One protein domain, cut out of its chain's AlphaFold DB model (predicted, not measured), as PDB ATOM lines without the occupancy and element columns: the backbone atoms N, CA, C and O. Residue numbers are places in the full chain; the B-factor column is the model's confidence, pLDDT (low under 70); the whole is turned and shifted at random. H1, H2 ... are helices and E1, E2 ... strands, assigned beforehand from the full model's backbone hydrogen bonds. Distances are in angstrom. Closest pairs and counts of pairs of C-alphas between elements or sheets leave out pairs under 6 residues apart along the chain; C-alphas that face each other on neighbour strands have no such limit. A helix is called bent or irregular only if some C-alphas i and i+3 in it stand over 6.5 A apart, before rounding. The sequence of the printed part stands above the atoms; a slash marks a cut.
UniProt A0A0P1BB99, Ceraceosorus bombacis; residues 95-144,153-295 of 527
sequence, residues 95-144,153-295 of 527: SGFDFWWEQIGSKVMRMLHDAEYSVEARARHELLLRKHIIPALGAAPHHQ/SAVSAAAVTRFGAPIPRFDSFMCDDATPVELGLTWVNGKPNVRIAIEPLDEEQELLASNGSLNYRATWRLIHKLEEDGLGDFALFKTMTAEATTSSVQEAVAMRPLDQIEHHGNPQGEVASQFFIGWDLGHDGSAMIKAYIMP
ATOM      1  N   SER A  95     -30.476 -46.423  24.418       88.62
ATOM      2  CA  SER A  95     -30.587 -45.050  23.917       88.62
ATOM      3  C   SER A  95     -32.042 -44.745  23.531       88.62
ATOM      4  O   SER A  95     -32.772 -45.633  23.085       88.62
ATOM      5  N   GLY A  96     -32.481 -43.486  23.679       89.94
ATOM      6  CA  GLY A  96     -33.831 -43.082  23.256       89.94
ATOM      7  C   GLY A  96     -34.102 -43.439  21.792       89.94
ATOM      8  O   GLY A  96     -35.177 -43.926  21.458       89.94
ATOM      9  N   PHE A  97     -33.079 -43.305  20.941       94.19
ATOM     10  CA  PHE A  97     -33.139 -43.715  19.543       94.19
ATOM     11  C   PHE A  97     -33.428 -45.210  19.381       94.19
ATOM     12  O   PHE A  97     -34.343 -45.561  18.643       94.19
ATOM     13  N   ASP A  98     -32.678 -46.088  20.054       95.00
ATOM     14  CA  ASP A  98     -32.845 -47.541  19.915       95.00
ATOM     15  C   ASP A  98     -34.221 -47.986  20.412       95.00
ATOM     16  O   ASP A  98     -34.902 -48.759  19.737       95.00
ATOM     17  N   PHE A  99     -34.667 -47.425  21.542       93.88
ATOM     18  CA  PHE A  99     -36.007 -47.664  22.068       93.88
ATOM     19  C   PHE A  99     -37.080 -47.263  21.051       93.88
ATOM     20  O   PHE A  99     -37.932 -48.075  20.693       93.88
ATOM     21  N   TRP A 100     -37.048 -46.027  20.547       95.62
ATOM     22  CA  TRP A 100     -38.064 -45.544  19.611       95.62
ATOM     23  C   TRP A 100     -37.971 -46.230  18.244       95.62
ATOM     24  O   TRP A 100     -38.996 -46.473  17.603       95.62
ATOM     25  N   TRP A 101     -36.774 -46.612  17.798       97.69
ATOM     26  CA  TRP A 101     -36.605 -47.417  16.594       97.69
ATOM     27  C   TRP A 101     -37.274 -48.783  16.748       97.69
ATOM     28  O   TRP A 101     -38.026 -49.199  15.868       97.69
ATOM     29  N   GLU A 102     -37.057 -49.466  17.870       95.19
ATOM     30  CA  GLU A 102     -37.713 -50.739  18.157       95.19
ATOM     31  C   GLU A 102     -39.232 -50.567  18.275       95.19
ATOM     32  O   GLU A 102     -39.988 -51.288  17.620       95.19
ATOM     33  N   GLN A 103     -39.696 -49.583  19.049       93.31
ATOM     34  CA  GLN A 103     -41.114 -49.418  19.360       93.31
ATOM     35  C   GLN A 103     -41.946 -48.842  18.219       93.31
ATOM     36  O   GLN A 103     -43.129 -49.172  18.133       93.31
ATOM     37  N   ILE A 104     -41.365 -48.003  17.365       96.31
ATOM     38  CA  ILE A 104     -42.081 -47.247  16.329       96.31
ATOM     39  C   ILE A 104     -41.479 -47.510  14.955       96.31
ATOM     40  O   ILE A 104     -42.196 -47.950  14.058       96.31
ATOM     41  N   GLY A 105     -40.172 -47.293  14.784       97.69
ATOM     42  CA  GLY A 105     -39.506 -47.423  13.483       97.69
ATOM     43  C   GLY A 105     -39.732 -48.795  12.841       97.69
ATOM     44  O   GLY A 105     -40.215 -48.889  11.713       97.69
ATOM     45  N   SER A 106     -39.479 -49.869  13.589       97.25
ATOM     46  CA  SER A 106     -39.652 -51.251  13.135       97.25
ATOM     47  C   SER A 106     -41.110 -51.571  12.771       97.25
ATOM     48  O   SER A 106     -41.374 -52.243  11.769       97.25
ATOM     49  N   LYS A 107     -42.066 -51.030  13.540       97.00
ATOM     50  CA  LYS A 107     -43.506 -51.192  13.316       97.00
ATOM     51  C   LYS A 107     -43.939 -50.484  12.039       97.00
ATOM     52  O   LYS A 107     -44.600 -51.103  11.210       97.00
ATOM     53  N   VAL A 108     -43.494 -49.247  11.816       98.19
ATOM     54  CA  VAL A 108     -43.747 -48.527  10.558       98.19
ATOM     55  C   VAL A 108     -43.152 -49.287   9.372       98.19
ATOM     56  O   VAL A 108     -43.832 -49.469   8.366       98.19
ATOM     57  N   MET A 109     -41.927 -49.811   9.487       98.38
ATOM     58  CA  MET A 109     -41.309 -50.596   8.410       98.38
ATOM     59  C   MET A 109     -42.083 -51.879   8.086       98.38
ATOM     60  O   MET A 109     -42.208 -52.235   6.909       98.38
ATOM     61  N   ARG A 110     -42.651 -52.544   9.100       97.19
ATOM     62  CA  ARG A 110     -43.570 -53.672   8.905       97.19
ATOM     63  C   ARG A 110     -44.867 -53.228   8.232       97.19
ATOM     64  O   ARG A 110     -45.255 -53.840   7.246       97.19
ATOM     65  N   MET A 111     -45.483 -52.134   8.682       96.81
ATOM     66  CA  MET A 111     -46.694 -51.589   8.055       96.81
ATOM     67  C   MET A 111     -46.470 -51.252   6.577       96.81
ATOM     68  O   MET A 111     -47.314 -51.571   5.750       96.81
ATOM     69  N   LEU A 112     -45.329 -50.652   6.222       97.31
ATOM     70  CA  LEU A 112     -44.985 -50.346   4.830       97.31
ATOM     71  C   LEU A 112     -44.805 -51.617   3.988       97.31
ATOM     72  O   LEU A 112     -45.216 -51.655   2.831       97.31
ATOM     73  N   HIS A 113     -44.190 -52.659   4.552       95.94
ATOM     74  CA  HIS A 113     -44.074 -53.961   3.893       95.94
ATOM     75  C   HIS A 113     -45.451 -54.589   3.651       95.94
ATOM     76  O   HIS A 113     -45.763 -54.984   2.530       95.94
ATOM     77  N   ASP A 114     -46.286 -54.628   4.685       93.12
ATOM     78  CA  ASP A 114     -47.609 -55.257   4.661       93.12
ATOM     79  C   ASP A 114     -48.605 -54.511   3.767       93.12
ATOM     80  O   ASP A 114     -49.526 -55.124   3.216       93.12
ATOM     81  N   ALA A 115     -48.383 -53.205   3.610       92.44
ATOM     82  CA  ALA A 115     -49.068 -52.325   2.680       92.44
ATOM     83  C   ALA A 115     -48.490 -52.369   1.255       92.44
ATOM     84  O   ALA A 115     -48.940 -51.601   0.417       92.44
ATOM     85  N   GLU A 116     -47.529 -53.253   0.964       93.69
ATOM     86  CA  GLU A 116     -46.997 -53.519  -0.383       93.69
ATOM     87  C   GLU A 116     -46.217 -52.344  -1.006       93.69
ATOM     88  O   GLU A 116     -46.189 -52.165  -2.226       93.69
ATOM     89  N   TYR A 117     -45.523 -51.552  -0.182       96.81
ATOM     90  CA  TYR A 117     -44.600 -50.526  -0.673       96.81
ATOM     91  C   TYR A 117     -43.366 -51.176  -1.318       96.81
ATOM     92  O   TYR A 117     -42.805 -52.152  -0.801       96.81
ATOM     93  N   SER A 118     -42.876 -50.583  -2.414       97.62
ATOM     94  CA  SER A 118     -41.658 -51.055  -3.088       97.62
ATOM     95  C   SER A 118     -40.439 -51.007  -2.157       97.62
ATOM     96  O   SER A 118     -40.408 -50.259  -1.177       97.62
ATOM     97  N   VAL A 119     -39.404 -51.795  -2.461       98.25
ATOM     98  CA  VAL A 119     -38.151 -51.805  -1.684       98.25
ATOM     99  C   VAL A 119     -37.526 -50.406  -1.644       98.25
ATOM    100  O   VAL A 119     -37.100 -49.944  -0.589       98.25
ATOM    101  N   GLU A 120     -37.547 -49.690  -2.766       98.44
ATOM    102  CA  GLU A 120     -37.005 -48.338  -2.911       98.44
ATOM    103  C   GLU A 120     -37.829 -47.295  -2.146       98.44
ATOM    104  O   GLU A 120     -37.283 -46.333  -1.603       98.44
ATOM    105  N   ALA A 121     -39.157 -47.443  -2.111       98.25
ATOM    106  CA  ALA A 121     -40.021 -46.593  -1.297       98.25
ATOM    107  C   ALA A 121     -39.771 -46.829   0.198       98.25
ATOM    108  O   ALA A 121     -39.583 -45.871   0.944       98.25
ATOM    109  N   ARG A 122     -39.674 -48.096   0.623       98.50
ATOM    110  CA  ARG A 122     -39.346 -48.464   2.008       98.50
ATOM    111  C   ARG A 122     -37.980 -47.937   2.440       98.50
ATOM    112  O   ARG A 122     -37.888 -47.373   3.521       98.50
ATOM    113  N   ALA A 123     -36.956 -48.030   1.593       98.62
ATOM    114  CA  ALA A 123     -35.628 -47.493   1.897       98.62
ATOM    115  C   ALA A 123     -35.637 -45.965   2.107       98.62
ATOM    116  O   ALA A 123     -34.974 -45.452   3.008       98.62
ATOM    117  N   ARG A 124     -36.421 -45.226   1.311       98.44
ATOM    118  CA  ARG A 124     -36.586 -43.772   1.486       98.44
ATOM    119  C   ARG A 124     -37.334 -43.421   2.769       98.44
ATOM    120  O   ARG A 124     -36.921 -42.505   3.477       98.44
ATOM    121  N   HIS A 125     -38.380 -44.175   3.100       98.62
ATOM    122  CA  HIS A 125     -39.119 -43.989   4.350       98.62
ATOM    123  C   HIS A 125     -38.296 -44.364   5.582       98.62
ATOM    124  O   HIS A 125     -38.354 -43.657   6.582       98.62
ATOM    125  N   GLU A 126     -37.467 -45.406   5.510       98.69
ATOM    126  CA  GLU A 126     -36.507 -45.732   6.569       98.69
ATOM    127  C   GLU A 126     -35.531 -44.577   6.811       98.69
ATOM    128  O   GLU A 126     -35.301 -44.202   7.962       98.69
ATOM    129  N   LEU A 127     -34.997 -43.968   5.746       98.50
ATOM    130  CA  LEU A 127     -34.123 -42.803   5.873       98.50
ATOM    131  C   LEU A 127     -34.847 -41.623   6.540       98.50
ATOM    132  O   LEU A 127     -34.291 -41.018   7.455       98.50
ATOM    133  N   LEU A 128     -36.089 -41.332   6.134       98.56
ATOM    134  CA  LEU A 128     -36.927 -40.302   6.758       98.56
ATOM    135  C   LEU A 128     -37.129 -40.575   8.259       98.56
ATOM    136  O   LEU A 128     -36.926 -39.680   9.084       98.56
ATOM    137  N   LEU A 129     -37.481 -41.813   8.620       98.62
ATOM    138  CA  LEU A 129     -37.696 -42.224  10.008       98.62
ATOM    139  C   LEU A 129     -36.427 -42.047  10.843       98.62
ATOM    140  O   LEU A 129     -36.464 -41.391  11.882       98.62
ATOM    141  N   ARG A 130     -35.300 -42.595  10.377       98.19
ATOM    142  CA  ARG A 130     -34.021 -42.559  11.100       98.19
ATOM    143  C   ARG A 130     -33.459 -41.149  11.230       98.19
ATOM    144  O   ARG A 130     -32.887 -40.830  12.267       98.19
ATOM    145  N   LYS A 131     -33.590 -40.319  10.192       98.06
ATOM    146  CA  LYS A 131     -32.979 -38.983  10.154       98.06
ATOM    147  C   LYS A 131     -33.812 -37.927  10.885       98.06
ATOM    148  O   LYS A 131     -33.231 -37.037  11.502       98.06
ATOM    149  N   HIS A 132     -35.143 -38.021  10.836       98.38
ATOM    150  CA  HIS A 132     -36.027 -36.940  11.290       98.38
ATOM    151  C   HIS A 132     -36.990 -37.342  12.400       98.38
ATOM    152  O   HIS A 132     -37.072 -36.646  13.406       98.38
ATOM    153  N   ILE A 133     -37.722 -38.440  12.221       98.31
ATOM    154  CA  ILE A 133     -38.876 -38.754  13.075       98.31
ATOM    155  C   ILE A 133     -38.422 -39.364  14.402       98.31
ATOM    156  O   ILE A 133     -38.770 -38.863  15.465       98.31
ATOM    157  N   ILE A 134     -37.607 -40.419  14.354       98.06
ATOM    158  CA  ILE A 134     -37.169 -41.146  15.551       98.06
ATOM    159  C   ILE A 134     -36.325 -40.273  16.488       98.06
ATOM    160  O   ILE A 134     -36.608 -40.271  17.684       98.06
ATOM    161  N   PRO A 135     -35.362 -39.464  16.000       96.75
ATOM    162  CA  PRO A 135     -34.638 -38.537  16.870       96.75
ATOM    163  C   PRO A 135     -35.524 -37.465  17.524       96.75
ATOM    164  O   PRO A 135     -35.152 -36.940  18.565       96.75
ATOM    165  N   ALA A 136     -36.669 -37.122  16.923       96.75
ATOM    166  CA  ALA A 136     -37.571 -36.096  17.443       96.75
ATOM    167  C   ALA A 136     -38.511 -36.601  18.551       96.75
ATOM    168  O   ALA A 136     -39.136 -35.786  19.218       96.75
ATOM    169  N   LEU A 137     -38.591 -37.915  18.790       95.25
ATOM    170  CA  LEU A 137     -39.382 -38.501  19.884       95.25
ATOM    171  C   LEU A 137     -38.705 -38.377  21.264       95.25
ATOM    172  O   LEU A 137     -39.269 -38.805  22.271       95.25
ATOM    173  N   GLY A 138     -37.500 -37.806  21.326       92.06
ATOM    174  CA  GLY A 138     -36.794 -37.533  22.575       92.06
ATOM    175  C   GLY A 138     -36.337 -38.793  23.318       92.06
ATOM    176  O   GLY A 138     -36.054 -39.841  22.729       92.06
ATOM    177  N   ALA A 139     -36.212 -38.679  24.639       89.75
ATOM    178  CA  ALA A 139     -35.756 -39.768  25.496       89.75
ATOM    179  C   ALA A 139     -36.820 -40.871  25.661       89.75
ATOM    180  O   ALA A 139     -38.022 -40.611  25.642       89.75
ATOM    181  N   ALA A 140     -36.372 -42.111  25.879       89.19
ATOM    182  CA  ALA A 140     -37.266 -43.236  26.152       89.19
ATOM    183  C   ALA A 140     -38.047 -43.023  27.468       89.19
ATOM    184  O   ALA A 140     -37.450 -42.523  28.427       89.19
ATOM    185  N   PRO A 141     -39.330 -43.421  27.558       86.25
ATOM    186  CA  PRO A 141     -40.134 -43.361  28.784       86.25
ATOM    187  C   PRO A 141     -39.459 -44.013  30.007       86.25
ATOM    188  O   PRO A 141     -38.627 -44.911  29.862       86.25
ATOM    189  N   HIS A 142     -39.824 -43.599  31.225       79.69
ATOM    190  CA  HIS A 142     -39.238 -44.160  32.452       79.69
ATOM    191  C   HIS A 142     -39.841 -45.517  32.827       79.69
ATOM    192  O   HIS A 142     -41.042 -45.760  32.681       79.69
ATOM    193  N   HIS A 143     -39.009 -46.379  33.417       67.38
ATOM    194  CA  HIS A 143     -39.472 -47.556  34.146       67.38
ATOM    195  C   HIS A 143     -39.835 -47.192  35.597       67.38
ATOM    196  O   HIS A 143     -39.190 -46.364  36.238       67.38
ATOM    197  N   GLN A 144     -40.876 -47.848  36.112       55.25
ATOM    198  CA  GLN A 144     -41.627 -47.539  37.339       55.25
ATOM    199  C   GLN A 144     -40.795 -47.382  38.634       55.25
ATOM    200  O   GLN A 144     -41.278 -46.788  39.594       55.25
ATOM    201  N   SER A 153     -49.995 -36.315  35.469       56.91
ATOM    202  CA  SER A 153     -51.457 -36.277  35.403       56.91
ATOM    203  C   SER A 153     -52.081 -37.549  35.996       56.91
ATOM    204  O   SER A 153     -51.509 -38.642  35.930       56.91
ATOM    205  N   ALA A 154     -53.308 -37.432  36.518       56.97
ATOM    206  CA  ALA A 154     -54.111 -38.576  36.957       56.97
ATOM    207  C   ALA A 154     -54.270 -39.639  35.848       56.97
ATOM    208  O   ALA A 154     -54.383 -40.829  36.144       56.97
ATOM    209  N   VAL A 155     -54.223 -39.219  34.578       56.59
ATOM    210  CA  VAL A 155     -54.283 -40.097  33.398       56.59
ATOM    211  C   VAL A 155     -53.054 -41.007  33.324       56.59
ATOM    212  O   VAL A 155     -53.189 -42.229  33.245       56.59
ATOM    213  N   SER A 156     -51.858 -40.432  33.440       54.41
ATOM    214  CA  SER A 156     -50.592 -41.171  33.411       54.41
ATOM    215  C   SER A 156     -50.439 -42.072  34.639       54.41
ATOM    216  O   SER A 156     -50.027 -43.225  34.514       54.41
ATOM    217  N   ALA A 157     -50.899 -41.628  35.814       56.47
ATOM    218  CA  ALA A 157     -50.956 -42.471  37.012       56.47
ATOM    219  C   ALA A 157     -51.898 -43.689  36.849       56.47
ATOM    220  O   ALA A 157     -51.580 -44.800  37.294       56.47
ATOM    221  N   ALA A 158     -53.040 -43.516  36.172       55.50
ATOM    222  CA  ALA A 158     -53.999 -44.591  35.902       55.50
ATOM    223  C   ALA A 158     -53.503 -45.594  34.839       55.50
ATOM    224  O   ALA A 158     -53.743 -46.799  34.965       55.50
ATOM    225  N   ALA A 159     -52.789 -45.130  33.807       55.00
ATOM    226  CA  ALA A 159     -52.206 -45.999  32.780       55.00
ATOM    227  C   ALA A 159     -51.131 -46.936  33.367       55.00
ATOM    228  O   ALA A 159     -51.101 -48.138  33.083       55.00
ATOM    229  N   VAL A 160     -50.296 -46.393  34.251       55.28
ATOM    230  CA  VAL A 160     -49.169 -47.084  34.892       55.28
ATOM    231  C   VAL A 160     -49.641 -48.161  35.868       55.28
ATOM    232  O   VAL A 160     -49.149 -49.289  35.841       55.28
ATOM    233  N   THR A 161     -50.637 -47.847  36.698       52.44
ATOM    234  CA  THR A 161     -51.185 -48.783  37.696       52.44
ATOM    235  C   THR A 161     -51.939 -49.959  37.075       52.44
ATOM    236  O   THR A 161     -51.988 -51.032  37.674       52.44
ATOM    237  N   ARG A 162     -52.509 -49.793  35.875       50.84
ATOM    238  CA  ARG A 162     -53.386 -50.799  35.259       50.84
ATOM    239  C   ARG A 162     -52.697 -51.705  34.239       50.84
ATOM    240  O   ARG A 162     -53.164 -52.824  34.037       50.84
ATOM    241  N   PHE A 163     -51.613 -51.251  33.606       52.84
ATOM    242  CA  PHE A 163     -51.001 -51.967  32.477       52.84
ATOM    243  C   PHE A 163     -49.488 -52.193  32.589       52.84
ATOM    244  O   PHE A 163     -48.915 -52.786  31.678       52.84
ATOM    245  N   GLY A 164     -48.830 -51.735  33.664       56.84
ATOM    246  CA  GLY A 164     -47.363 -51.794  33.765       56.84
ATOM    247  C   GLY A 164     -46.669 -51.022  32.638       56.84
ATOM    248  O   GLY A 164     -45.549 -51.353  32.250       56.84
ATOM    249  N   ALA A 165     -47.371 -50.040  32.066       65.06
ATOM    250  CA  ALA A 165     -46.888 -49.253  30.946       65.06
ATOM    251  C   ALA A 165     -45.735 -48.338  31.399       65.06
ATOM    252  O   ALA A 165     -45.760 -47.845  32.533       65.06
ATOM    253  N   PRO A 166     -44.733 -48.094  30.533       70.25
ATOM    254  CA  PRO A 166     -43.710 -47.090  30.791       70.25
ATOM    255  C   PRO A 166     -44.348 -45.721  31.051       70.25
ATOM    256  O   PRO A 166     -45.340 -45.377  30.411       70.25
ATOM    257  N   ILE A 167     -43.778 -44.945  31.972       73.38
ATOM    258  CA  ILE A 167     -44.297 -43.619  32.327       73.38
ATOM    259  C   ILE A 167     -43.837 -42.617  31.259       73.38
ATOM    260  O   ILE A 167     -42.621 -42.454  31.088       73.38
ATOM    261  N   PRO A 168     -44.758 -41.948  30.537       78.38
ATOM    262  CA  PRO A 168     -44.390 -40.895  29.602       78.38
ATOM    263  C   PRO A 168     -43.656 -39.766  30.325       78.38
ATOM    264  O   PRO A 168     -44.033 -39.355  31.421       78.38
ATOM    265  N   ARG A 169     -42.601 -39.243  29.698       78.81
ATOM    266  CA  ARG A 169     -41.861 -38.080  30.221       78.81
ATOM    267  C   ARG A 169     -42.648 -36.781  30.100       78.81
ATOM    268  O   ARG A 169     -42.379 -35.826  30.816       78.81
ATOM    269  N   PHE A 170     -43.589 -36.769  29.170       84.00
ATOM    270  CA  PHE A 170     -44.465 -35.665  28.853       84.00
ATOM    271  C   PHE A 170     -45.836 -36.253  28.524       84.00
ATOM    272  O   PHE A 170     -45.917 -37.212  27.752       84.00
ATOM    273  N   ASP A 171     -46.888 -35.700  29.125       82.62
ATOM    274  CA  ASP A 171     -48.259 -36.168  28.935       82.62
ATOM    275  C   ASP A 171     -48.815 -35.587  27.620       82.62
ATOM    276  O   ASP A 171     -49.567 -34.613  27.620       82.62
ATOM    277  N   SER A 172     -48.385 -36.163  26.494       87.56
ATOM    278  CA  SER A 172     -48.764 -35.714  25.149       87.56
ATOM    279  C   SER A 172     -50.269 -35.845  24.913       87.56
ATOM    280  O   SER A 172     -50.867 -36.884  25.182       87.56
ATOM    281  N   PHE A 173     -50.890 -34.822  24.329       87.94
ATOM    282  CA  PHE A 173     -52.294 -34.855  23.913       87.94
ATOM    283  C   PHE A 173     -52.535 -35.673  22.641       87.94
ATOM    284  O   PHE A 173     -53.684 -35.932  22.289       87.94
ATOM    285  N   MET A 174     -51.479 -36.079  21.930       88.25
ATOM    286  CA  MET A 174     -51.610 -36.794  20.660       88.25
ATOM    287  C   MET A 174     -52.447 -38.072  20.780       88.25
ATOM    288  O   MET A 174     -53.248 -38.363  19.893       88.25
ATOM    289  N   CYS A 175     -52.267 -38.814  21.872       86.44
ATOM    290  CA  CYS A 175     -52.909 -40.100  22.097       86.44
ATOM    291  C   CYS A 175     -53.564 -40.147  23.481       86.44
ATOM    292  O   CYS A 175     -53.022 -39.633  24.455       86.44
ATOM    293  N   ASP A 176     -54.679 -40.871  23.606       79.94
ATOM    294  CA  ASP A 176     -55.397 -41.048  24.883       79.94
ATOM    295  C   ASP A 176     -54.568 -41.765  25.973       79.94
ATOM    296  O   ASP A 176     -54.962 -41.799  27.137       79.94
ATOM    297  N   ASP A 177     -53.460 -42.411  25.602       79.62
ATOM    298  CA  ASP A 177     -52.495 -43.034  26.520       79.62
ATOM    299  C   ASP A 177     -51.277 -42.143  26.815       79.62
ATOM    300  O   ASP A 177     -50.278 -42.613  27.358       79.62
ATOM    301  N   ALA A 178     -51.381 -40.862  26.461       84.56
ATOM    302  CA  ALA A 178     -50.378 -39.824  26.626       84.56
ATOM    303  C   ALA A 178     -49.054 -40.069  25.875       84.56
ATOM    304  O   ALA A 178     -48.037 -39.434  26.161       84.56
ATOM    305  N   THR A 179     -49.039 -40.989  24.904       89.31
ATOM    306  CA  THR A 179     -47.859 -41.216  24.064       89.31
ATOM    307  C   THR A 179     -47.674 -40.093  23.030       89.31
ATOM    308  O   THR A 179     -48.650 -39.505  22.556       89.31
ATOM    309  N   PRO A 180     -46.424 -39.772  22.645       93.75
ATOM    310  CA  PRO A 180     -46.118 -38.695  21.700       93.75
ATOM    311  C   PRO A 180     -46.178 -39.151  20.237       93.75
ATOM    312  O   PRO A 180     -45.554 -38.529  19.383       93.75
ATOM    313  N   VAL A 181     -46.821 -40.281  19.931       95.81
ATOM    314  CA  VAL A 181     -46.778 -40.882  18.595       95.81
ATOM    315  C   VAL A 181     -48.044 -41.660  18.273       95.81
ATOM    316  O   VAL A 181     -48.453 -42.545  19.021       95.81
ATOM    317  N   GLU A 182     -48.610 -41.383  17.102       95.38
ATOM    318  CA  GLU A 182     -49.772 -42.075  16.552       95.38
ATOM    319  C   GLU A 182     -49.416 -42.736  15.210       95.38
ATOM    320  O   GLU A 182     -48.771 -42.134  14.343       95.38
ATOM    321  N   LEU A 183     -49.834 -43.995  15.032       96.56
ATOM    322  CA  LEU A 183     -49.620 -44.776  13.810       96.56
ATOM    323  C   LEU A 183     -50.947 -45.073  13.124       96.56
ATOM    324  O   LEU A 183     -51.728 -45.887  13.616       96.56
ATOM    325  N   GLY A 184     -51.125 -44.529  11.925       95.06
ATOM    326  CA  GLY A 184     -52.374 -44.635  11.190       95.06
ATOM    327  C   GLY A 184     -52.267 -45.343   9.840       95.06
ATOM    328  O   GLY A 184     -51.195 -45.514   9.258       95.06
ATOM    329  N   LEU A 185     -53.427 -45.706   9.301       94.31
ATOM    330  CA  LEU A 185     -53.615 -46.164   7.928       94.31
ATOM    331  C   LEU A 185     -54.714 -45.351   7.251       94.31
ATOM    332  O   LEU A 185     -55.672 -44.903   7.873       94.31
ATOM    333  N   THR A 186     -54.595 -45.141   5.949       91.69
ATOM    334  CA  THR A 186     -55.654 -44.556   5.114       91.69
ATOM    335  C   THR A 186     -55.799 -45.374   3.856       91.69
ATOM    336  O   THR A 186     -54.795 -45.727   3.253       91.69
ATOM    337  N   TRP A 187     -57.022 -45.657   3.427       87.44
ATOM    338  CA  TRP A 187     -57.247 -46.459   2.230       87.44
ATOM    339  C   TRP A 187     -57.572 -45.566   1.042       87.44
ATOM    340  O   TRP A 187     -58.604 -44.899   0.999       87.44
ATOM    341  N   VAL A 188     -56.688 -45.574   0.045       78.00
ATOM    342  CA  VAL A 188     -56.867 -44.839  -1.207       78.00
ATOM    343  C   VAL A 188     -56.976 -45.847  -2.339       78.00
ATOM    344  O   VAL A 188     -56.023 -46.557  -2.645       78.00
ATOM    345  N   ASN A 189     -58.152 -45.912  -2.971       75.06
ATOM    346  CA  ASN A 189     -58.450 -46.891  -4.024       75.06
ATOM    347  C   ASN A 189     -58.157 -48.335  -3.568       75.06
ATOM    348  O   ASN A 189     -57.533 -49.106  -4.291       75.06
ATOM    349  N   GLY A 190     -58.539 -48.657  -2.329       76.62
ATOM    350  CA  GLY A 190     -58.332 -49.974  -1.728       76.62
ATOM    351  C   GLY A 190     -56.931 -50.261  -1.209       76.62
ATOM    352  O   GLY A 190     -56.756 -51.203  -0.442       76.62
ATOM    353  N   LYS A 191     -55.943 -49.431  -1.552       83.56
ATOM    354  CA  LYS A 191     -54.574 -49.604  -1.075       83.56
ATOM    355  C   LYS A 191     -54.360 -48.864   0.244       83.56
ATOM    356  O   LYS A 191     -54.708 -47.681   0.322       83.56
ATOM    357  N   PRO A 192     -53.800 -49.524   1.271       90.88
ATOM    358  CA  PRO A 192     -53.423 -48.854   2.503       90.88
ATOM    359  C   PRO A 192     -52.220 -47.930   2.269       90.88
ATOM    360  O   PRO A 192     -51.228 -48.302   1.641       90.88
ATOM    361  N   ASN A 193     -52.310 -46.728   2.822       93.62
ATOM    362  CA  ASN A 193     -51.227 -45.771   2.953       93.62
ATOM    363  C   ASN A 193     -50.904 -45.603   4.434       93.62
ATOM    364  O   ASN A 193     -51.801 -45.329   5.236       93.62
ATOM    365  N   VAL A 194     -49.627 -45.733   4.781       97.12
ATOM    366  CA  VAL A 194     -49.141 -45.588   6.154       97.12
ATOM    367  C   VAL A 194     -49.052 -44.116   6.537       97.12
ATOM    368  O   VAL A 194     -48.611 -43.273   5.751       97.12
ATOM    369  N   ARG A 195     -49.481 -43.815   7.761       97.94
ATOM    370  CA  ARG A 195     -49.365 -42.509   8.400       97.94
ATOM    371  C   ARG A 195     -48.638 -42.637   9.724       97.94
ATOM    372  O   ARG A 195     -48.823 -43.612  10.446       97.94
ATOM    373  N   ILE A 196     -47.861 -41.619  10.044       98.06
ATOM    374  CA  ILE A 196     -47.274 -41.436  11.367       98.06
ATOM    375  C   ILE A 196     -47.447 -39.978  11.757       98.06
ATOM    376  O   ILE A 196     -47.246 -39.100  10.921       98.06
ATOM    377  N   ALA A 197     -47.829 -39.717  12.997       98.25
ATOM    378  CA  ALA A 197     -47.770 -38.395  13.595       98.25
ATOM    379  C   ALA A 197     -46.987 -38.474  14.899       98.25
ATOM    380  O   ALA A 197     -47.023 -39.505  15.566       98.25
ATOM    381  N   ILE A 198     -46.247 -37.414  15.219       98.06
ATOM    382  CA  ILE A 198     -45.527 -37.287  16.481       98.06
ATOM    383  C   ILE A 198     -45.767 -35.917  17.106       98.06
ATOM    384  O   ILE A 198     -45.937 -34.920  16.396       98.06
ATOM    385  N   GLU A 199     -45.740 -35.873  18.429       96.62
ATOM    386  CA  GLU A 199     -45.403 -34.677  19.183       96.62
ATOM    387  C   GLU A 199     -43.887 -34.701  19.405       96.62
ATOM    388  O   GLU A 199     -43.397 -35.564  20.138       96.62
ATOM    389  N   PRO A 200     -43.108 -33.826  18.745       95.75
ATOM    390  CA  PRO A 200     -41.679 -33.745  19.006       95.75
ATOM    391  C   PRO A 200     -41.433 -33.395  20.474       95.75
ATOM    392  O   PRO A 200     -42.046 -32.460  20.985       95.75
ATOM    393  N   LEU A 201     -40.544 -34.132  21.139       92.12
ATOM    394  CA  LEU A 201     -40.269 -33.957  22.563       92.12
ATOM    395  C   LEU A 201     -38.917 -33.292  22.802       92.12
ATOM    396  O   LEU A 201     -37.903 -33.687  22.217       92.12
ATOM    397  N   ASP A 202     -38.918 -32.298  23.686       86.56
ATOM    398  CA  ASP A 202     -37.705 -31.646  24.173       86.56
ATOM    399  C   ASP A 202     -36.811 -32.579  25.000       86.56
ATOM    400  O   ASP A 202     -37.193 -33.689  25.388       86.56
ATOM    401  N   GLU A 203     -35.570 -32.146  25.233       83.38
ATOM    402  CA  GLU A 203     -34.636 -32.916  26.051       83.38
ATOM    403  C   GLU A 203     -35.143 -33.006  27.494       83.38
ATOM    404  O   GLU A 203     -35.853 -32.126  27.980       83.38
ATOM    405  N   GLU A 204     -34.779 -34.075  28.207       76.75
ATOM    406  CA  GLU A 204     -35.281 -34.325  29.564       76.75
ATOM    407  C   GLU A 204     -35.021 -33.137  30.495       76.75
ATOM    408  O   GLU A 204     -35.914 -32.723  31.228       76.75
ATOM    409  N   GLN A 205     -33.826 -32.552  30.434       72.69
ATOM    410  CA  GLN A 205     -33.480 -31.386  31.240       72.69
ATOM    411  C   GLN A 205     -34.400 -30.198  30.943       72.69
ATOM    412  O   GLN A 205     -34.726 -29.451  31.857       72.69
ATOM    413  N   GLU A 206     -34.840 -30.034  29.694       72.38
ATOM    414  CA  GLU A 206     -35.723 -28.945  29.269       72.38
ATOM    415  C   GLU A 206     -37.177 -29.205  29.673       72.38
ATOM    416  O   GLU A 206     -37.845 -28.293  30.152       72.38
ATOM    417  N   LEU A 207     -37.660 -30.443  29.534       74.00
ATOM    418  CA  LEU A 207     -38.996 -30.840  29.990       74.00
ATOM    419  C   LEU A 207     -39.140 -30.702  31.513       74.00
ATOM    420  O   LEU A 207     -40.199 -30.308  32.002       74.00
ATOM    421  N   LEU A 208     -38.067 -31.008  32.250       66.75
ATOM    422  CA  LEU A 208     -38.011 -30.928  33.711       66.75
ATOM    423  C   LEU A 208     -37.661 -29.525  34.236       66.75
ATOM    424  O   LEU A 208     -37.903 -29.240  35.412       66.75
ATOM    425  N   ALA A 209     -37.104 -28.640  33.405       60.34
ATOM    426  CA  ALA A 209     -36.781 -27.275  33.799       60.34
ATOM    427  C   ALA A 209     -38.062 -26.442  33.984       60.34
ATOM    428  O   ALA A 209     -38.700 -26.030  33.023       60.34
ATOM    429  N   SER A 210     -38.369 -26.128  35.249       45.12
ATOM    430  CA  SER A 210     -39.316 -25.090  35.702       45.12
ATOM    431  C   SER A 210     -40.795 -25.304  35.320       45.12
ATOM    432  O   SER A 210     -41.211 -24.964  34.224       45.12
ATOM    433  N   ASN A 211     -41.632 -25.778  36.258       46.53
ATOM    434  CA  ASN A 211     -43.114 -25.710  36.213       46.53
ATOM    435  C   ASN A 211     -43.815 -26.076  34.873       46.53
ATOM    436  O   ASN A 211     -44.910 -25.585  34.596       46.53
ATOM    437  N   GLY A 212     -43.231 -26.987  34.090       53.75
ATOM    438  CA  GLY A 212     -43.797 -27.495  32.841       53.75
ATOM    439  C   GLY A 212     -43.352 -26.685  31.626       53.75
ATOM    440  O   GLY A 212     -43.858 -25.592  31.380       53.75
ATOM    441  N   SER A 213     -42.424 -27.250  30.850       64.44
ATOM    442  CA  SER A 213     -42.107 -26.766  29.504       64.44
ATOM    443  C   SER A 213     -43.333 -26.869  28.592       64.44
ATOM    444  O   SER A 213     -44.077 -27.847  28.645       64.44
ATOM    445  N   LEU A 214     -43.502 -25.885  27.707       74.00
ATOM    446  CA  LEU A 214     -44.523 -25.878  26.651       74.00
ATOM    447  C   LEU A 214     -44.146 -26.757  25.439       74.00
ATOM    448  O   LEU A 214     -44.810 -26.685  24.408       74.00
ATOM    449  N   ASN A 215     -43.061 -27.535  25.545       84.56
ATOM    450  CA  ASN A 215     -42.633 -28.549  24.577       84.56
ATOM    451  C   ASN A 215     -42.628 -28.061  23.109       84.56
ATOM    452  O   ASN A 215     -43.182 -28.685  22.203       84.56
ATOM    453  N   TYR A 216     -42.032 -26.894  22.858       85.81
ATOM    454  CA  TYR A 216     -42.057 -26.274  21.529       85.81
ATOM    455  C   TYR A 216     -40.705 -26.316  20.807       85.81
ATOM    456  O   TYR A 216     -40.674 -26.245  19.573       85.81
ATOM    457  N   ARG A 217     -39.571 -26.425  21.520       86.25
ATOM    458  CA  ARG A 217     -38.245 -26.265  20.893       86.25
ATOM    459  C   ARG A 217     -37.926 -27.438  19.972       86.25
ATOM    460  O   ARG A 217     -37.400 -27.232  18.879       86.25
ATOM    461  N   ALA A 218     -38.281 -28.657  20.360       90.56
ATOM    462  CA  ALA A 218     -38.117 -29.870  19.570       90.56
ATOM    463  C   ALA A 218     -38.884 -29.786  18.253       90.56
ATOM    464  O   ALA A 218     -38.346 -30.153  17.206       90.56
ATOM    465  N   THR A 219     -40.090 -29.213  18.284       93.81
ATOM    466  CA  THR A 219     -40.878 -28.965  17.075       93.81
ATOM    467  C   THR A 219     -40.136 -28.033  16.123       93.81
ATOM    468  O   THR A 219     -39.980 -28.367  14.949       93.81
ATOM    469  N   TRP A 220     -39.586 -26.914  16.603       92.06
ATOM    470  CA  TRP A 220     -38.819 -26.007  15.741       92.06
ATOM    471  C   TRP A 220     -37.502 -26.592  15.252       92.06
ATOM    472  O   TRP A 220     -37.175 -26.437  14.075       92.06
ATOM    473  N   ARG A 221     -36.768 -27.318  16.105       93.12
ATOM    474  CA  ARG A 221     -35.566 -28.063  15.698       93.12
ATOM    475  C   ARG A 221     -35.887 -29.032  14.559       93.12
ATOM    476  O   ARG A 221     -35.124 -29.121  13.597       93.12
ATOM    477  N   LEU A 222     -37.011 -29.743  14.650       96.81
ATOM    478  CA  LEU A 222     -37.467 -30.644  13.599       96.81
ATOM    479  C   LEU A 222     -37.863 -29.881  12.328       96.81
ATOM    480  O   LEU A 222     -37.401 -30.248  11.251       96.81
ATOM    481  N   ILE A 223     -38.665 -28.817  12.440       96.50
ATOM    482  CA  ILE A 223     -39.082 -27.986  11.299       96.50
ATOM    483  C   ILE A 223     -37.866 -27.449  10.543       96.50
ATOM    484  O   ILE A 223     -37.798 -27.613   9.328       96.50
ATOM    485  N   HIS A 224     -36.877 -26.888  11.243       95.12
ATOM    486  CA  HIS A 224     -35.657 -26.382  10.613       95.12
ATOM    487  C   HIS A 224     -34.919 -27.468   9.831       95.12
ATOM    488  O   HIS A 224     -34.598 -27.259   8.666       95.12
ATOM    489  N   LYS A 225     -34.735 -28.660  10.416       96.44
ATOM    490  CA  LYS A 225     -34.110 -29.793   9.714       96.44
ATOM    491  C   LYS A 225     -34.898 -30.222   8.473       96.44
ATOM    492  O   LYS A 225     -34.306 -30.573   7.458       96.44
ATOM    493  N   LEU A 226     -36.231 -30.224   8.546       97.44
ATOM    494  CA  LEU A 226     -37.092 -30.583   7.414       97.44
ATOM    495  C   LEU A 226     -37.015 -29.541   6.286       97.44
ATOM    496  O   LEU A 226     -37.026 -29.917   5.115       97.44
ATOM    497  N   GLU A 227     -36.919 -28.254   6.622       95.81
ATOM    498  CA  GLU A 227     -36.731 -27.166   5.653       95.81
ATOM    499  C   GLU A 227     -35.337 -27.201   5.013       95.81
ATOM    500  O   GLU A 227     -35.227 -27.072   3.794       95.81
ATOM    501  N   GLU A 228     -34.286 -27.424   5.809       95.75
ATOM    502  CA  GLU A 228     -32.898 -27.556   5.341       95.75
ATOM    503  C   GLU A 228     -32.740 -28.692   4.323       95.75
ATOM    504  O   GLU A 228     -32.054 -28.534   3.313       95.75
ATOM    505  N   ASP A 229     -33.434 -29.811   4.542       96.00
ATOM    506  CA  ASP A 229     -33.461 -30.943   3.611       96.00
ATOM    507  C   ASP A 229     -34.493 -30.790   2.476       96.00
ATOM    508  O   ASP A 229     -34.640 -31.682   1.635       96.00
ATOM    509  N   GLY A 230     -35.218 -29.668   2.420       95.38
ATOM    510  CA  GLY A 230     -36.184 -29.365   1.363       95.38
ATOM    511  C   GLY A 230     -37.426 -30.265   1.358       95.38
ATOM    512  O   GLY A 230     -38.053 -30.437   0.308       95.38
ATOM    513  N   LEU A 231     -37.783 -30.847   2.507       95.56
ATOM    514  CA  LEU A 231     -38.889 -31.800   2.645       95.56
ATOM    515  C   LEU A 231     -40.258 -31.128   2.834       95.56
ATOM    516  O   LEU A 231     -41.280 -31.764   2.587       95.56
ATOM    517  N   GLY A 232     -40.297 -29.851   3.224       95.81
ATOM    518  CA  GLY A 232     -41.538 -29.099   3.407       95.81
ATOM    519  C   GLY A 232     -41.310 -27.594   3.527       95.81
ATOM    520  O   GLY A 232     -40.236 -27.158   3.933       95.81
ATOM    521  N   ASP A 233     -42.325 -26.815   3.165       95.25
ATOM    522  CA  ASP A 233     -42.429 -25.377   3.420       95.25
ATOM    523  C   ASP A 233     -43.402 -25.141   4.583       95.25
ATOM    524  O   ASP A 233     -44.582 -25.503   4.507       95.25
ATOM    525  N   PHE A 234     -42.897 -24.544   5.665       96.19
ATOM    526  CA  PHE A 234     -43.649 -24.270   6.890       96.19
ATOM    527  C   PHE A 234     -44.021 -22.789   7.038       96.19
ATOM    528  O   PHE A 234     -44.453 -22.382   8.115       96.19
ATOM    529  N   ALA A 235     -43.882 -21.960   5.998       94.25
ATOM    530  CA  ALA A 235     -44.159 -20.525   6.085       94.25
ATOM    531  C   ALA A 235     -45.594 -20.233   6.552       94.25
ATOM    532  O   ALA A 235     -45.801 -19.451   7.478       94.25
ATOM    533  N   LEU A 236     -46.586 -20.910   5.966       94.81
ATOM    534  CA  LEU A 236     -47.988 -20.745   6.358       94.81
ATOM    535  C   LEU A 236     -48.240 -21.205   7.803       94.81
ATOM    536  O   LEU A 236     -48.948 -20.528   8.545       94.81
ATOM    537  N   PHE A 237     -47.630 -22.323   8.211       95.88
ATOM    538  CA  PHE A 237     -47.697 -22.813   9.589       95.88
ATOM    539  C   PHE A 237     -47.135 -21.780  10.573       95.88
ATOM    540  O   PHE A 237     -47.837 -21.381  11.494       95.88
ATOM    541  N   LYS A 238     -45.921 -21.270  10.316       94.56
ATOM    542  CA  LYS A 238     -45.250 -20.236  11.123       94.56
ATOM    543  C   LYS A 238     -46.103 -18.977  11.287       94.56
ATOM    544  O   LYS A 238     -46.221 -18.470  12.398       94.56
ATOM    545  N   THR A 239     -46.731 -18.506  10.208       93.69
ATOM    546  CA  THR A 239     -47.645 -17.353  10.254       93.69
ATOM    547  C   THR A 239     -48.836 -17.605  11.175       93.69
ATOM    548  O   THR A 239     -49.213 -16.725  11.941       93.69
ATOM    549  N   MET A 240     -49.430 -18.800  11.126       94.69
ATOM    550  CA  MET A 240     -50.557 -19.144  11.998       94.69
ATOM    551  C   MET A 240     -50.133 -19.305  13.460       94.69
ATOM    552  O   MET A 240     -50.872 -18.894  14.351       94.69
ATOM    553  N   THR A 241     -48.951 -19.874  13.717       92.50
ATOM    554  CA  THR A 241     -48.419 -20.064  15.072       92.50
ATOM    555  C   THR A 241     -48.316 -18.746  15.833       92.50
ATOM    556  O   THR A 241     -48.701 -18.700  16.994       92.50
ATOM    557  N   ALA A 242     -47.907 -17.663  15.166       87.12
ATOM    558  CA  ALA A 242     -47.790 -16.339  15.782       87.12
ATOM    559  C   ALA A 242     -49.092 -15.834  16.438       87.12
ATOM    560  O   ALA A 242     -49.030 -15.032  17.359       87.12
ATOM    561  N   GLU A 243     -50.257 -16.318  16.004       93.00
ATOM    562  CA  GLU A 243     -51.555 -15.956  16.591       93.00
ATOM    563  C   GLU A 243     -52.165 -17.073  17.447       93.00
ATOM    564  O   GLU A 243     -53.023 -16.812  18.291       93.00
ATOM    565  N   ALA A 244     -51.751 -18.321  17.217       92.31
ATOM    566  CA  ALA A 244     -52.390 -19.507  17.777       92.31
ATOM    567  C   ALA A 244     -51.712 -20.070  19.036       92.31
ATOM    568  O   ALA A 244     -52.282 -20.960  19.663       92.31
ATOM    569  N   THR A 245     -50.538 -19.565  19.421       88.19
ATOM    570  CA  THR A 245     -49.778 -20.051  20.588       88.19
ATOM    571  C   THR A 245     -49.515 -18.962  21.613       88.19
ATOM    572  O   THR A 245     -49.688 -17.783  21.317       88.19
ATOM    573  N   THR A 246     -49.119 -19.355  22.825       85.06
ATOM    574  CA  THR A 246     -48.869 -18.448  23.959       85.06
ATOM    575  C   THR A 246     -47.807 -17.397  23.641       85.06
ATOM    576  O   THR A 246     -46.930 -17.621  22.802       85.06
ATOM    577  N   SER A 247     -47.852 -16.259  24.337       81.44
ATOM    578  CA  SER A 247     -46.884 -15.166  24.144       81.44
ATOM    579  C   SER A 247     -45.448 -15.641  24.388       81.44
ATOM    580  O   SER A 247     -44.546 -15.300  23.630       81.44
ATOM    581  N   SER A 248     -45.255 -16.548  25.350       74.44
ATOM    582  CA  SER A 248     -43.971 -17.207  25.613       74.44
ATOM    583  C   SER A 248     -43.421 -17.976  24.407       74.44
ATOM    584  O   SER A 248     -42.231 -17.900  24.111       74.44
ATOM    585  N   VAL A 249     -44.276 -18.692  23.671       78.19
ATOM    586  CA  VAL A 249     -43.879 -19.389  22.439       78.19
ATOM    587  C   VAL A 249     -43.620 -18.389  21.314       78.19
ATOM    588  O   VAL A 249     -42.696 -18.580  20.529       78.19
ATOM    589  N   GLN A 250     -44.384 -17.300  21.233       77.19
ATOM    590  CA  GLN A 250     -44.165 -16.261  20.222       77.19
ATOM    591  C   GLN A 250     -42.812 -15.562  20.412       77.19
ATOM    592  O   GLN A 250     -42.037 -15.464  19.462       77.19
ATOM    593  N   GLU A 251     -42.501 -15.128  21.636       72.75
ATOM    594  CA  GLU A 251     -41.214 -14.521  21.998       72.75
ATOM    595  C   GLU A 251     -40.057 -15.481  21.720       72.75
ATOM    596  O   GLU A 251     -39.052 -15.102  21.112       72.75
ATOM    597  N   ALA A 252     -40.246 -16.752  22.076       70.19
ATOM    598  CA  ALA A 252     -39.280 -17.801  21.823       70.19
ATOM    599  C   ALA A 252     -38.954 -18.010  20.342       70.19
ATOM    600  O   ALA A 252     -37.814 -18.279  19.973       70.19
ATOM    601  N   VAL A 253     -39.968 -17.919  19.487       70.19
ATOM    602  CA  VAL A 253     -39.816 -18.083  18.039       70.19
ATOM    603  C   VAL A 253     -39.247 -16.819  17.393       70.19
ATOM    604  O   VAL A 253     -38.530 -16.909  16.394       70.19
ATOM    605  N   ALA A 254     -39.543 -15.644  17.952       66.75
ATOM    606  CA  ALA A 254     -39.075 -14.357  17.450       66.75
ATOM    607  C   ALA A 254     -37.589 -14.080  17.761       66.75
ATOM    608  O   ALA A 254     -36.925 -13.385  16.988       66.75
ATOM    609  N   MET A 255     -37.049 -14.633  18.853       53.00
ATOM    610  CA  MET A 255     -35.663 -14.432  19.288       53.00
ATOM    611  C   MET A 255     -34.758 -15.590  18.831       53.00
ATOM    612  O   MET A 255     -35.025 -16.757  19.097       53.00
ATOM    613  N   ARG A 256     -33.633 -15.286  18.166       51.25
ATOM    614  CA  ARG A 256     -32.510 -16.237  18.028       51.25
ATOM    615  C   ARG A 256     -31.482 -15.868  19.102       51.25
ATOM    616  O   ARG A 256     -31.070 -14.708  19.070       51.25
ATOM    617  N   PRO A 257     -31.019 -16.763  19.992       53.41
ATOM    618  CA  PRO A 257     -31.009 -18.227  19.931       53.41
ATOM    619  C   PRO A 257     -31.886 -18.902  21.016       53.41
ATOM    620  O   PRO A 257     -32.238 -18.307  22.032       53.41
ATOM    621  N   LEU A 258     -32.249 -20.171  20.779       53.56
ATOM    622  CA  LEU A 258     -33.144 -20.988  21.625       53.56
ATOM    623  C   LEU A 258     -32.684 -21.134  23.093       53.56
ATOM    624  O   LEU A 258     -33.468 -21.557  23.938       53.56
ATOM    625  N   ASP A 259     -31.428 -20.806  23.395       52.94
ATOM    626  CA  ASP A 259     -30.766 -20.951  24.692       52.94
ATOM    627  C   ASP A 259     -31.027 -19.792  25.675       52.94
ATOM    628  O   ASP A 259     -30.684 -19.918  26.847       52.94
ATOM    629  N   GLN A 260     -31.653 -18.690  25.239       46.69
ATOM    630  CA  GLN A 260     -31.821 -17.468  26.051       46.69
ATOM    631  C   GLN A 260     -33.262 -17.163  26.486       46.69
ATOM    632  O   GLN A 260     -33.517 -16.121  27.082       46.69
ATOM    633  N   ILE A 261     -34.218 -18.041  26.185       51.91
ATOM    634  CA  ILE A 261     -35.636 -17.788  26.469       51.91
ATOM    635  C   ILE A 261     -35.979 -18.258  27.882       51.91
ATOM    636  O   ILE A 261     -35.802 -19.437  28.199       51.91
ATOM    637  N   GLU A 262     -36.494 -17.341  28.704       50.78
ATOM    638  CA  GLU A 262     -36.951 -17.622  30.067       50.78
ATOM    639  C   GLU A 262     -38.142 -18.599  30.078       50.78
ATOM    640  O   GLU A 262     -39.025 -18.580  29.217       50.78
ATOM    641  N   HIS A 263     -38.156 -19.497  31.065       51.16
ATOM    642  CA  HIS A 263     -39.195 -20.514  31.207       51.16
ATOM    643  C   HIS A 263     -40.473 -19.899  31.785       51.16
ATOM    644  O   HIS A 263     -40.552 -19.613  32.980       51.16
ATOM    645  N   HIS A 264     -41.504 -19.755  30.958       49.88
ATOM    646  CA  HIS A 264     -42.849 -19.472  31.448       49.88
ATOM    647  C   HIS A 264     -43.560 -20.794  31.737       49.88
ATOM    648  O   HIS A 264     -43.791 -21.589  30.828       49.88
ATOM    649  N   GLY A 265     -43.856 -21.038  33.018       46.78
ATOM    650  CA  GLY A 265     -44.569 -22.238  33.449       46.78
ATOM    651  C   GLY A 265     -45.980 -22.309  32.864       46.78
ATOM    652  O   GLY A 265     -46.606 -21.281  32.596       46.78
ATOM    653  N   ASN A 266     -46.479 -23.529  32.693       48.47
ATOM    654  CA  ASN A 266     -47.843 -23.775  32.239       48.47
ATOM    655  C   ASN A 266     -48.851 -23.216  33.270       48.47
ATOM    656  O   ASN A 266     -48.688 -23.489  34.470       48.47
ATOM    657  N   PRO A 267     -49.887 -22.450  32.869       46.31
ATOM    658  CA  PRO A 267     -51.020 -22.195  33.748       46.31
ATOM    659  C   PRO A 267     -51.543 -23.520  34.328       46.31
ATOM    660  O   PRO A 267     -51.656 -24.536  33.642       46.31
ATOM    661  N   GLN A 268     -51.779 -23.541  35.642       44.28
ATOM    662  CA  GLN A 268     -52.121 -24.768  36.363       44.28
ATOM    663  C   GLN A 268     -53.372 -25.431  35.763       44.28
ATOM    664  O   GLN A 268     -54.460 -24.867  35.835       44.28
ATOM    665  N   GLY A 269     -53.219 -26.659  35.253       48.62
ATOM    666  CA  GLY A 269     -54.332 -27.535  34.872       48.62
ATOM    667  C   GLY A 269     -54.569 -27.730  33.372       48.62
ATOM    668  O   GLY A 269     -55.518 -28.430  33.026       48.62
ATOM    669  N   GLU A 270     -53.736 -27.172  32.489       57.00
ATOM    670  CA  GLU A 270     -53.964 -27.237  31.040       57.00
ATOM    671  C   GLU A 270     -53.076 -28.234  30.291       57.00
ATOM    672  O   GLU A 270     -51.962 -28.563  30.706       57.00
ATOM    673  N   VAL A 271     -53.600 -28.707  29.156       60.44
ATOM    674  CA  VAL A 271     -52.897 -29.568  28.203       60.44
ATOM    675  C   VAL A 271     -51.650 -28.842  27.695       60.44
ATOM    676  O   VAL A 271     -51.756 -27.804  27.048       60.44
ATOM    677  N   ALA A 272     -50.471 -29.397  27.981       75.25
ATOM    678  CA  ALA A 272     -49.194 -28.765  27.652       75.25
ATOM    679  C   ALA A 272     -48.840 -28.833  26.154       75.25
ATOM    680  O   ALA A 272     -48.037 -28.029  25.681       75.25
ATOM    681  N   SER A 273     -49.422 -29.778  25.408       87.25
ATOM    682  CA  SER A 273     -49.158 -29.943  23.978       87.25
ATOM    683  C   SER A 273     -49.600 -28.723  23.178       87.25
ATOM    684  O   SER A 273     -50.742 -28.272  23.282       87.25
ATOM    685  N   GLN A 274     -48.708 -28.222  22.323       89.88
ATOM    686  CA  GLN A 274     -49.019 -27.126  21.398       89.88
ATOM    687  C   GLN A 274     -48.913 -27.524  19.926       89.88
ATOM    688  O   GLN A 274     -49.582 -26.918  19.083       89.88
ATOM    689  N   PHE A 275     -48.103 -28.538  19.602       95.00
ATOM    690  CA  PHE A 275     -47.767 -28.866  18.220       95.00
ATOM    691  C   PHE A 275     -47.664 -30.358  17.958       95.00
ATOM    692  O   PHE A 275     -47.065 -31.090  18.737       95.00
ATOM    693  N   PHE A 276     -48.119 -30.767  16.775       97.25
ATOM    694  CA  PHE A 276     -47.840 -32.089  16.218       97.25
ATOM    695  C   PHE A 276     -47.306 -31.967  14.797       97.25
ATOM    696  O   PHE A 276     -47.637 -31.017  14.081       97.25
ATOM    697  N   ILE A 277     -46.544 -32.965  14.355       98.44
ATOM    698  CA  ILE A 277     -46.127 -33.122  12.960       98.44
ATOM    699  C   ILE A 277     -46.551 -34.508  12.479       98.44
ATOM    700  O   ILE A 277     -46.309 -35.505  13.150       98.44
ATOM    701  N   GLY A 278     -47.193 -34.575  11.316       98.25
ATOM    702  CA  GLY A 278     -47.660 -35.811  10.699       98.25
ATOM    703  C   GLY A 278     -47.131 -36.005   9.287       98.25
ATOM    704  O   GLY A 278     -46.902 -35.042   8.559       98.25
ATOM    705  N   TRP A 279     -46.990 -37.260   8.875       98.38
ATOM    706  CA  TRP A 279     -46.540 -37.666   7.550       98.38
ATOM    707  C   TRP A 279     -47.523 -38.664   6.946       98.38
ATOM    708  O   TRP A 279     -47.807 -39.707   7.537       98.38
ATOM    709  N   ASP A 280     -47.990 -38.376   5.731       97.06
ATOM    710  CA  ASP A 280     -48.588 -39.400   4.870       97.06
ATOM    711  C   ASP A 280     -47.478 -39.984   4.001       97.06
ATOM    712  O   ASP A 280     -46.900 -39.269   3.179       97.06
ATOM    713  N   LEU A 281     -47.179 -41.269   4.175       97.50
ATOM    714  CA  LEU A 281     -46.102 -41.942   3.458       97.50
ATOM    715  C   LEU A 281     -46.622 -42.439   2.106       97.50
ATOM    716  O   LEU A 281     -47.514 -43.282   2.040       97.50
ATOM    717  N   GLY A 282     -46.084 -41.916   1.009       95.62
ATOM    718  CA  GLY A 282     -46.451 -42.276  -0.357       95.62
ATOM    719  C   GLY A 282     -45.782 -43.566  -0.832       95.62
ATOM    720  O   GLY A 282     -44.626 -43.849  -0.511       95.62
ATOM    721  N   HIS A 283     -46.498 -44.349  -1.640       95.81
ATOM    722  CA  HIS A 283     -45.976 -45.574  -2.274       95.81
ATOM    723  C   HIS A 283     -44.785 -45.324  -3.202       95.81
ATOM    724  O   HIS A 283     -43.999 -46.224  -3.471       95.81
ATOM    725  N   ASP A 284     -44.633 -44.093  -3.677       95.00
ATOM    726  CA  ASP A 284     -43.523 -43.633  -4.505       95.00
ATOM    727  C   ASP A 284     -42.314 -43.159  -3.685       95.00
ATOM    728  O   ASP A 284     -41.378 -42.607  -4.263       95.00
ATOM    729  N   GLY A 285     -42.322 -43.356  -2.361       95.94
ATOM    730  CA  GLY A 285     -41.285 -42.903  -1.433       95.94
ATOM    731  C   GLY A 285     -41.328 -41.409  -1.102       95.94
ATOM    732  O   GLY A 285     -40.435 -40.940  -0.400       95.94
ATOM    733  N   SER A 286     -42.317 -40.657  -1.597       94.81
ATOM    734  CA  SER A 286     -42.571 -39.280  -1.158       94.81
ATOM    735  C   SER A 286     -43.294 -39.265   0.190       94.81
ATOM    736  O   SER A 286     -43.970 -40.228   0.544       94.81
ATOM    737  N   ALA A 287     -43.184 -38.178   0.952       95.81
ATOM    738  CA  ALA A 287     -43.945 -37.997   2.185       95.81
ATOM    739  C   ALA A 287     -44.626 -36.629   2.182       95.81
ATOM    740  O   ALA A 287     -43.997 -35.620   1.867       95.81
ATOM    741  N   MET A 288     -45.911 -36.594   2.536       96.25
ATOM    742  CA  MET A 288     -46.648 -35.343   2.698       96.25
ATOM    743  C   MET A 288     -46.700 -34.946   4.165       96.25
ATOM    744  O   MET A 288     -47.368 -35.619   4.956       96.25
ATOM    745  N   ILE A 289     -46.038 -33.841   4.499       98.31
ATOM    746  CA  ILE A 289     -45.934 -33.334   5.865       98.31
ATOM    747  C   ILE A 289     -47.165 -32.495   6.212       98.31
ATOM    748  O   ILE A 289     -47.671 -31.734   5.387       98.31
ATOM    749  N   LYS A 290     -47.653 -32.635   7.440       98.38
ATOM    750  CA  LYS A 290     -48.706 -31.818   8.043       98.38
ATOM    751  C   LYS A 290     -48.220 -31.304   9.375       98.38
ATOM    752  O   LYS A 290     -47.657 -32.073  10.145       98.38
ATOM    753  N   ALA A 291     -48.473 -30.038   9.647       98.25
ATOM    754  CA  ALA A 291     -48.185 -29.446  10.938       98.25
ATOM    755  C   ALA A 291     -49.494 -29.028  11.604       98.25
ATOM    756  O   ALA A 291     -50.407 -28.537  10.933       98.25
ATOM    757  N   TYR A 292     -49.592 -29.280  12.903       98.12
ATOM    758  CA  TYR A 292     -50.794 -29.107  13.708       98.12
ATOM    759  C   TYR A 292     -50.508 -28.123  14.843       98.12
ATOM    760  O   TYR A 292     -49.419 -28.160  15.411       98.12
ATOM    761  N   ILE A 293     -51.471 -27.259  15.162       96.25
ATOM    762  CA  ILE A 293     -51.400 -26.253  16.227       96.25
ATOM    763  C   ILE A 293     -52.619 -26.410  17.130       96.25
ATOM    764  O   ILE A 293     -53.749 -26.489  16.635       96.25
ATOM    765  N   MET A 294     -52.393 -26.418  18.439       93.62
ATOM    766  CA  MET A 294     -53.446 -26.450  19.451       93.62
ATOM    767  C   MET A 294     -53.695 -25.036  20.001       93.62
ATOM    768  O   MET A 294     -52.791 -24.454  20.593       93.62
ATOM    769  N   PRO A 295     -54.899 -24.462  19.825       94.19
ATOM    770  CA  PRO A 295     -55.168 -23.075  20.207       94.19
ATOM    771  C   PRO A 295     -55.488 -22.879  21.697       94.19
ATOM    772  O   PRO A 295     -55.562 -21.734  22.142       94.19
TER     773      PRO A 295
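This is residues 95 to 144 and 153 to 295 of the 527 residues of a protein of Ceraceosorus bombacis (UniProt A0A0P1BB99). A strongly twisted wall of four antiparallel strands, E1 to E4, is covered on one face by helices: the hairpin of H1b and H2, then H5, with H6 packed on the edge strand E4. H3 and H4 lie off the end of the wall where E1 and E3 begin, and H7 folds back beside H6. The printed part has 193 residues, with seven named helices and four named strands in the order H1 H2 H3 E1 E2 H4 H5 H6 H7 E3 E4; the sheet's order is E1 E2 E3 E4. The class is mixed, helices and strands, and the whole is compact, with a radius of gyration of the C-alphas of 17.1 A and spans of 47 by 43 by 30 A.

Begin with the hairpin of E1, residues 181 to 188, and E2, residues 191 to 198, where N 184 and O 195 are 2.9 A apart, within hydrogen-bond range. E3, residues 275 to 281, is the antiparallel neighbour of E2, with N 198 and O 277 at 2.8 A. E4, residues 287 to 293, forms a hairpin with E3, and N 278 and O 290 are 2.8 A apart. The architecture is two layers, a sheet with helices on one face: H1b, residues 106 to 114, H2, residues 119 to 136, H5, residues 217 to 228, and H6, residues 235 to 244. H1b runs along E2 at 5 degrees on the local plane, at a height over the sheet of 9.6 A; look at the C-alphas of Leu 112 and Val 194, the closest, 6.5 A apart. H2 lies over E2 and E3 at a height of 9.5 A. H1b and H2 are a helical hairpin and touch at a shallow tilt of 25 degrees, closest at the C-alphas of Leu 112 and Arg 122, 6.6 A; H2 does so with residues 122 to 126 alone. H2 touches H5 with residues 132 to 136 alone, at a tilt of 38 degrees, only just steep, and the closest C-alphas are those of Ala 136 and Ala 218, 6.6 A. The C-alphas of Phe 237 in H6 and Ala 291 in E4 are 6.8 A apart, the closest of the two. H7, residues 247 to 254, is close to H6 but not clearly touching, with the C-alphas of Ala 242 and Gln 250 closest at 5.7 A. H3, residues 154 to 163, and H4, residues 204 to 208, touch no helix and are not on the sheet. Every O i to N i+4 pair is within hydrogen-bond range in H1b, H3, H4, H5 and H7, against 11 of 14 in H2 and 5 of 6 in H6.

Find C-alpha 96 at (-33.831, -43.082, 23.256), where H1, residues 96 to 114, begins. By its hydrogen bonds it was assigned as one helix, but it is bent: C-alphas 103 and 106 are 6.7 A apart, and its arms are H1a, residues 96 to 103, and H1b. H2 runs 24.8 A and is irregular, with C-alphas 131 and 134 at 7.2 A. E1 is 22.6 A long, E2 23.3 A, and E3 and E4 19.8 A each; H5 is 16.5 A. E4 ends at C-alpha 293, (-51.400, -26.253, 16.227).

The C-alphas farthest apart are those of Gly 190 and Gln 260, 50.3 A. Residues 145 to 152 are not printed, and C-alphas 144 and 153 are 15.1 A apart across the cut. The links H3 to E1 and H7 to E3 are long. The mean pLDDT of the printed part is 84.0; residues 143 to 144, 153 to 165, 208 to 213 and 254 to 271 are under 70.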